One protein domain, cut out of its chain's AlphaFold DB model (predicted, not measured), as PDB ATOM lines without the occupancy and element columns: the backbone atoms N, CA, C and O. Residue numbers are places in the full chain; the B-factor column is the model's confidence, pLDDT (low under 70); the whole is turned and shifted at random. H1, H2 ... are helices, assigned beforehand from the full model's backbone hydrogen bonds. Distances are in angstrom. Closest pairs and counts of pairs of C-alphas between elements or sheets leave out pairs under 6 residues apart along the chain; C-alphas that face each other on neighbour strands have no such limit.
ATOM      1  N   SER A 107      93.345  95.476 123.946       59.50
ATOM      2  CA  SER A 107      94.519  95.675 123.079       59.50
ATOM      3  C   SER A 107      95.835  95.329 123.774       59.50
ATOM      4  O   SER A 107      96.867  95.213 123.123       59.50
ATOM      5  N   ILE A 108      95.790  95.209 125.099       65.44
ATOM      6  CA  ILE A 108      96.909  94.851 125.957       65.44
ATOM      7  C   ILE A 108      96.832  93.334 126.190       65.44
ATOM      8  O   ILE A 108      95.765  92.866 126.618       65.44
ATOM      9  N   PRO A 109      97.907  92.564 125.933       73.06
ATOM     10  CA  PRO A 109      97.967  91.140 126.272       73.06
ATOM     11  C   PRO A 109      97.753  90.912 127.783       73.06
ATOM     12  O   PRO A 109      97.665  91.872 128.553       73.06
ATOM     13  N   PRO A 110      97.540  89.666 128.238       81.75
ATOM     14  CA  PRO A 110      97.542  89.370 129.667       81.75
ATOM     15  C   PRO A 110      98.830  89.883 130.321       81.75
ATOM     16  O   PRO A 110      99.896  89.757 129.728       81.75
ATOM     17  N   LEU A 111      98.707  90.499 131.497       80.69
ATOM     18  CA  LEU A 111      99.853  91.020 132.246       80.69
ATOM     19  C   LEU A 111     100.214  90.046 133.364       80.69
ATOM     20  O   LEU A 111      99.309  89.470 133.973       80.69
ATOM     21  N   HIS A 112     101.507  89.891 133.630       79.06
ATOM     22  CA  HIS A 112     102.007  89.111 134.757       79.06
ATOM     23  C   HIS A 112     101.807  89.871 136.069       79.06
ATOM     24  O   HIS A 112     102.085  91.071 136.162       79.06
ATOM     25  N   ARG A 113     101.308  89.153 137.074       81.00
ATOM     26  CA  ARG A 113     101.277  89.573 138.475       81.00
ATOM     27  C   ARG A 113     102.542  89.108 139.201       81.00
ATOM     28  O   ARG A 113     103.288  88.284 138.684       81.00
ATOM     29  N   GLU A 114     102.746  89.616 140.415       73.19
ATOM     30  CA  GLU A 114     103.836  89.188 141.309       73.19
ATOM     31  C   GLU A 114     103.689  87.732 141.784       73.19
ATOM     32  O   GLU A 114     104.678  87.097 142.129       73.19
ATOM     33  N   ASP A 115     102.468  87.188 141.769       80.38
ATOM     34  CA  ASP A 115     102.146  85.803 142.138       80.38
ATOM     35  C   ASP A 115     102.219  84.820 140.948       80.38
ATOM     36  O   ASP A 115     101.618  83.747 140.998       80.38
ATOM     37  N   ASP A 116     102.893  85.203 139.854       77.44
ATOM     38  CA  ASP A 116     102.956  84.491 138.563       77.44
ATOM     39  C   ASP A 116     101.600  84.260 137.864       77.44
ATOM     40  O   ASP A 116     101.531  83.652 136.789       77.44
ATOM     41  N   SER A 117     100.498  84.788 138.403       84.75
ATOM     42  CA  SER A 117      99.194  84.703 137.752       84.75
ATOM     43  C   SER A 117      99.034  85.758 136.648       84.75
ATOM     44  O   SER A 117      99.717  86.783 136.605       84.75
ATOM     45  N   LEU A 118      98.091  85.525 135.728       85.19
ATOM     46  CA  LEU A 118      97.833  86.421 134.600       85.19
ATOM     47  C   LEU A 118      96.569  87.261 134.811       85.19
ATOM     48  O   LEU A 118      95.499  86.754 135.162       85.19
ATOM     49  N   ALA A 119      96.670  88.566 134.555       82.69
ATOM     50  CA  ALA A 119      95.527  89.470 134.509       82.69
ATOM     51  C   ALA A 119      94.907  89.507 133.116       82.69
ATOM     52  O   ALA A 119      95.511  89.989 132.154       82.69
ATOM     53  N   HIS A 120      93.662  89.047 133.010       79.12
ATOM     54  CA  HIS A 120      92.961  88.946 131.728       79.12
ATOM     55  C   HIS A 120      91.934  90.062 131.534       79.12
ATOM     56  O   HIS A 120      91.743  90.529 130.404       79.12
ATOM     57  N   THR A 121      91.299  90.524 132.614       77.69
ATOM     58  CA  THR A 121      90.241  91.535 132.532       77.69
ATOM     59  C   THR A 121      90.810  92.950 132.434       77.69
ATOM     60  O   THR A 121      91.905  93.246 132.908       77.69
ATOM     61  N   ALA A 122      90.062  93.863 131.804       76.12
ATOM     62  CA  ALA A 122      90.480  95.262 131.684       76.12
ATOM     63  C   ALA A 122      90.621  95.951 133.053       76.12
ATOM     64  O   ALA A 122      91.476  96.817 133.207       76.12
ATOM     65  N   LYS A 123      89.803  95.543 134.033       77.69
ATOM     66  CA  LYS A 123      89.866  96.047 135.406       77.69
ATOM     67  C   LYS A 123      91.146  95.586 136.100       77.69
ATOM     68  O   LYS A 123      91.910  96.430 136.536       77.69
ATOM     69  N   GLU A 124      91.428  94.282 136.099       78.75
ATOM     70  CA  GLU A 124      92.659  93.743 136.697       78.75
ATOM     71  C   GLU A 124      93.916  94.367 136.090       78.75
ATOM     72  O   GLU A 124      94.852  94.693 136.810       78.75
ATOM     73  N   LYS A 125      93.935  94.575 134.769       79.81
ATOM     74  CA  LYS A 125      95.056  95.240 134.093       79.81
ATOM     75  C   LYS A 125      95.211  96.695 134.528       79.81
ATOM     76  O   LYS A 125      96.334  97.150 134.698       79.81
ATOM     77  N   ALA A 126      94.108  97.428 134.684       75.88
ATOM     78  CA  ALA A 126      94.146  98.812 135.148       75.88
ATOM     79  C   ALA A 126      94.605  98.908 136.608       75.88
ATOM     80  O   ALA A 126      95.418  99.773 136.918       75.88
ATOM     81  N   ASP A 127      94.132  98.000 137.464       76.69
ATOM     82  CA  ASP A 127      94.513  97.939 138.874       76.69
ATOM     83  C   ASP A 127      96.005  97.587 139.014       76.69
ATOM     84  O   ASP A 127      96.717  98.266 139.742       76.69
ATOM     85  N   LEU A 128      96.519  96.620 138.238       77.00
ATOM     86  CA  LEU A 128      97.953  96.298 138.210       77.00
ATOM     87  C   LEU A 128      98.810  97.455 137.710       77.00
ATOM     88  O   LEU A 128      99.796  97.800 138.343       77.00
ATOM     89  N   LEU A 129      98.436  98.084 136.594       70.88
ATOM     90  CA  LEU A 129      99.161  99.255 136.098       70.88
ATOM     91  C   LEU A 129      99.116 100.400 137.115       70.88
ATOM     92  O   LEU A 129     100.096 101.119 137.257       70.88
ATOM     93  N   GLY A 130      97.999 100.556 137.829       65.06
ATOM     94  CA  GLY A 130      97.861 101.494 138.933       65.06
ATOM     95  C   GLY A 130      98.831 101.177 140.065       65.06
ATOM     96  O   GLY A 130      99.635 102.027 140.404       65.06
ATOM     97  N   CYS A 131      98.812  99.964 140.613       66.06
ATOM     98  CA  CYS A 131      99.664  99.582 141.740       66.06
ATOM     99  C   CYS A 131     101.159  99.527 141.385       66.06
ATOM    100  O   CYS A 131     101.984  99.970 142.174       66.06
ATOM    101  N   SER A 132     101.523  99.028 140.200       58.97
ATOM    102  CA  SER A 132     102.925  98.895 139.783       58.97
ATOM    103  C   SER A 132     103.549 100.213 139.305       58.97
ATOM    104  O   SER A 132     104.764 100.366 139.389       58.97
ATOM    105  N   LEU A 133     102.755 101.163 138.782       54.59
ATOM    106  CA  LEU A 133     103.261 102.457 138.286       54.59
ATOM    107  C   LEU A 133     102.955 103.639 139.221       54.59
ATOM    108  O   LEU A 133     103.675 104.637 139.169       54.59
ATOM    109  N   GLU A 178     122.510 114.675 151.425       72.81
ATOM    110  CA  GLU A 178     122.322 113.259 151.761       72.81
ATOM    111  C   GLU A 178     120.900 112.770 151.438       72.81
ATOM    112  O   GLU A 178     120.731 111.797 150.697       72.81
ATOM    113  N   TYR A 179     119.865 113.487 151.893       68.38
ATOM    114  CA  TYR A 179     118.472 113.150 151.565       68.38
ATOM    115  C   TYR A 179     118.195 113.200 150.060       68.38
ATOM    116  O   TYR A 179     117.433 112.383 149.539       68.38
ATOM    117  N   ARG A 180     118.826 114.136 149.338       68.31
ATOM    118  CA  ARG A 180     118.724 114.206 147.873       68.31
ATOM    119  C   ARG A 180     119.305 112.965 147.212       68.31
ATOM    120  O   ARG A 180     118.657 112.413 146.329       68.31
ATOM    121  N   ASN A 181     120.487 112.527 147.633       73.31
ATOM    122  CA  ASN A 181     121.132 111.344 147.068       73.31
ATOM    123  C   ASN A 181     120.323 110.074 147.357       73.31
ATOM    124  O   ASN A 181     120.167 109.238 146.468       73.31
ATOM    125  N   LYS A 182     119.741 109.964 148.558       77.50
ATOM    126  CA  LYS A 182     118.834 108.865 148.909       77.50
ATOM    127  C   LYS A 182     117.610 108.828 147.988       77.50
ATOM    128  O   LYS A 182     117.325 107.791 147.397       77.50
ATOM    129  N   LEU A 183     116.951 109.971 147.792       73.00
ATOM    130  CA  LEU A 183     115.778 110.070 146.922       73.00
ATOM    131  C   LEU A 183     116.111 109.753 145.456       73.00
ATOM    132  O   LEU A 183     115.326 109.104 144.773       73.00
ATOM    133  N   VAL A 184     117.282 110.172 144.966       73.56
ATOM    134  CA  VAL A 184     117.748 109.818 143.613       73.56
ATOM    135  C   VAL A 184     117.943 108.308 143.483       73.56
ATOM    136  O   VAL A 184     117.443 107.724 142.528       73.56
ATOM    137  N   SER A 185     118.591 107.669 144.459       75.31
ATOM    138  CA  SER A 185     118.796 106.214 144.472       75.31
ATOM    139  C   SER A 185     117.471 105.436 144.469       75.31
ATOM    140  O   SER A 185     117.307 104.463 143.727       75.31
ATOM    141  N   GLU A 186     116.482 105.897 145.239       78.69
ATOM    142  CA  GLU A 186     115.135 105.313 145.255       78.69
ATOM    143  C   GLU A 186     114.449 105.449 143.889       78.69
ATOM    144  O   GLU A 186     113.939 104.468 143.351       78.69
ATOM    145  N   VAL A 187     114.497 106.636 143.275       76.44
ATOM    146  CA  VAL A 187     113.927 106.869 141.937       76.44
ATOM    147  C   VAL A 187     114.622 106.019 140.873       76.44
ATOM    148  O   VAL A 187     113.950 105.447 140.018       76.44
ATOM    149  N   GLU A 188     115.947 105.894 140.914       81.19
ATOM    150  CA  GLU A 188     116.697 105.035 139.993       81.19
ATOM    151  C   GLU A 188     116.318 103.560 140.147       81.19
ATOM    152  O   GLU A 188     116.131 102.858 139.152       81.19
ATOM    153  N   THR A 189     116.148 103.096 141.385       79.25
ATOM    154  CA  THR A 189     115.703 101.727 141.681       79.25
ATOM    155  C   THR A 189     114.300 101.478 141.129       79.25
ATOM    156  O   THR A 189     114.058 100.458 140.481       79.25
ATOM    157  N   LEU A 190     113.390 102.442 141.291       80.31
ATOM    158  CA  LEU A 190     112.034 102.371 140.745       80.31
ATOM    159  C   LEU A 190     112.025 102.353 139.214       80.31
ATOM    160  O   LEU A 190     111.333 101.540 138.607       80.31
ATOM    161  N   LEU A 191     112.816 103.215 138.576       81.12
ATOM    162  CA  LEU A 191     112.935 103.261 137.120       81.12
ATOM    163  C   LEU A 191     113.459 101.940 136.540       81.12
ATOM    164  O   LEU A 191     112.978 101.501 135.492       81.12
ATOM    165  N   ARG A 192     114.392 101.280 137.235       82.50
ATOM    166  CA  ARG A 192     114.839  99.923 136.887       82.50
ATOM    167  C   ARG A 192     113.709  98.913 137.037       82.50
ATOM    168  O   ARG A 192     113.434  98.202 136.078       82.50
ATOM    169  N   GLY A 193     112.990  98.922 138.161       82.06
ATOM    170  CA  GLY A 193     111.832  98.048 138.373       82.06
ATOM    171  C   GLY A 193     110.763  98.193 137.283       82.06
ATOM    172  O   GLY A 193     110.270  97.198 136.756       82.06
ATOM    173  N   VAL A 194     110.465  99.426 136.861       81.38
ATOM    174  CA  VAL A 194     109.534  99.699 135.753       81.38
ATOM    175  C   VAL A 194     110.067  99.156 134.425       81.38
ATOM    176  O   VAL A 194     109.308  98.544 133.674       81.38
ATOM    177  N   SER A 195     111.357  99.341 134.128       82.88
ATOM    178  CA  SER A 195     111.975  98.790 132.913       82.88
ATOM    179  C   SER A 195     111.934  97.258 132.905       82.88
ATOM    180  O   SER A 195     111.547  96.658 131.902       82.88
ATOM    181  N   ASP A 196     112.258  96.622 134.028       82.62
ATOM    182  CA  ASP A 196     112.251  95.169 134.201       82.62
ATOM    183  C   ASP A 196     110.837  94.600 134.030       82.62
ATOM    184  O   ASP A 196     110.636  93.656 133.262       82.62
ATOM    185  N   TRP A 197     109.839  95.244 134.645       84.19
ATOM    186  CA  TRP A 197     108.424  94.930 134.444       84.19
ATOM    187  C   TRP A 197     108.018  95.049 132.971       84.19
ATOM    188  O   TRP A 197     107.296  94.194 132.450       84.19
ATOM    189  N   GLY A 198     108.511  96.076 132.272       81.06
ATOM    190  CA  GLY A 198     108.302  96.242 130.836       81.06
ATOM    191  C   GLY A 198     108.866  95.077 130.030       81.06
ATOM    192  O   GLY A 198     108.158  94.513 129.196       81.06
ATOM    193  N   ARG A 199     110.103  94.652 130.321       82.56
ATOM    194  CA  ARG A 199     110.736  93.506 129.650       82.56
ATOM    195  C   ARG A 199     109.959  92.208 129.879       82.56
ATOM    196  O   ARG A 199     109.727  91.482 128.915       82.56
ATOM    197  N   LEU A 200     109.500  91.958 131.108       80.75
ATOM    198  CA  LEU A 200     108.678  90.786 131.446       80.75
ATOM    199  C   LEU A 200     107.328  90.782 130.716       80.75
ATOM    200  O   LEU A 200     106.874  89.740 130.257       80.75
ATOM    201  N   ASN A 201     106.702  91.950 130.558       77.88
ATOM    202  CA  ASN A 201     105.390  92.083 129.919       77.88
ATOM    203  C   ASN A 201     105.459  92.409 128.415       77.88
ATOM    204  O   ASN A 201     104.437  92.747 127.816       77.88
ATOM    205  N   LEU A 202     106.643  92.319 127.795       79.12
ATOM    206  CA  LEU A 202     106.882  92.668 126.384       79.12
ATOM    207  C   LEU A 202     106.424  94.098 126.026       79.12
ATOM    208  O   LEU A 202     105.998  94.380 124.903       79.12
ATOM    209  N   VAL A 203     106.506  95.015 126.992       77.12
ATOM    210  CA  VAL A 203     106.202  96.437 126.840       77.12
ATOM    211  C   VAL A 203     107.506  97.206 126.671       77.12
ATOM    212  O   VAL A 203     108.350  97.233 127.562       77.12
ATOM    213  N   GLN A 204     107.649  97.883 125.532       77.31
ATOM    214  CA  GLN A 204     108.776  98.775 125.279       77.31
ATOM    215  C   GLN A 204     108.409 100.214 125.656       77.31
ATOM    216  O   GLN A 204     107.463 100.790 125.104       77.31
ATOM    217  N   PHE A 205     109.167 100.817 126.572       79.94
ATOM    218  CA  PHE A 205     109.016 102.231 126.900       79.94
ATOM    219  C   PHE A 205     109.695 103.102 125.840       79.94
ATOM    220  O   PHE A 205     110.633 102.697 125.162       79.94
TER     221      PHE A 205
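What this domain is: This is residues 107 to 133 and 178 to 205 of the 332 residues of the protein "Hypothetical protein" of Pieris macdunnoughi (UniProt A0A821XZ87). One long helix, H2, sticks out with residues 178 to 189 from a small body that holds its other end, the shorter helix H1 and a folded-back loop of residues 107 to 121. The 55 printed residues hold two named helices, H1 then H2, and no named strand; the class is all helix. The whole is a loose rod, 43 by 20 by 19 A, with a radius of gyration of the C-alphas of 13.5 A.

Where its parts are: H2, residues 178 to 200, runs 33.2 A from C-alpha 178 at (122.322, 113.259, 151.761) to C-alpha 200 at (108.678, 90.786, 131.446). H1, residues 122 to 133, begins with C-alpha 122 at (90.480, 95.262, 131.684) and is 16.1 A long.

How they stand to each other: H2 and H1 are close but not clearly touching; their closest C-alphas, of Val 194 and Leu 133, are 7.3 A apart. They run opposite ways at a shallow tilt of 32 degrees, only just short of steep. Residues 111 to 112 pair antiparallel with residues 118 to 119. In H1 and H2 every O i to N i+4 pair is within hydrogen-bond range.

The domain as a whole: The C-alphas of Ser 107 and Glu 178 are the two farthest apart, 43.6 A. Residues 134 to 177 are not printed; C-alphas 133 and 178 are 25.7 A apart across the cut. pLDDT is under 70 at residues 107 to 108, 130 to 133 and 179 to 180.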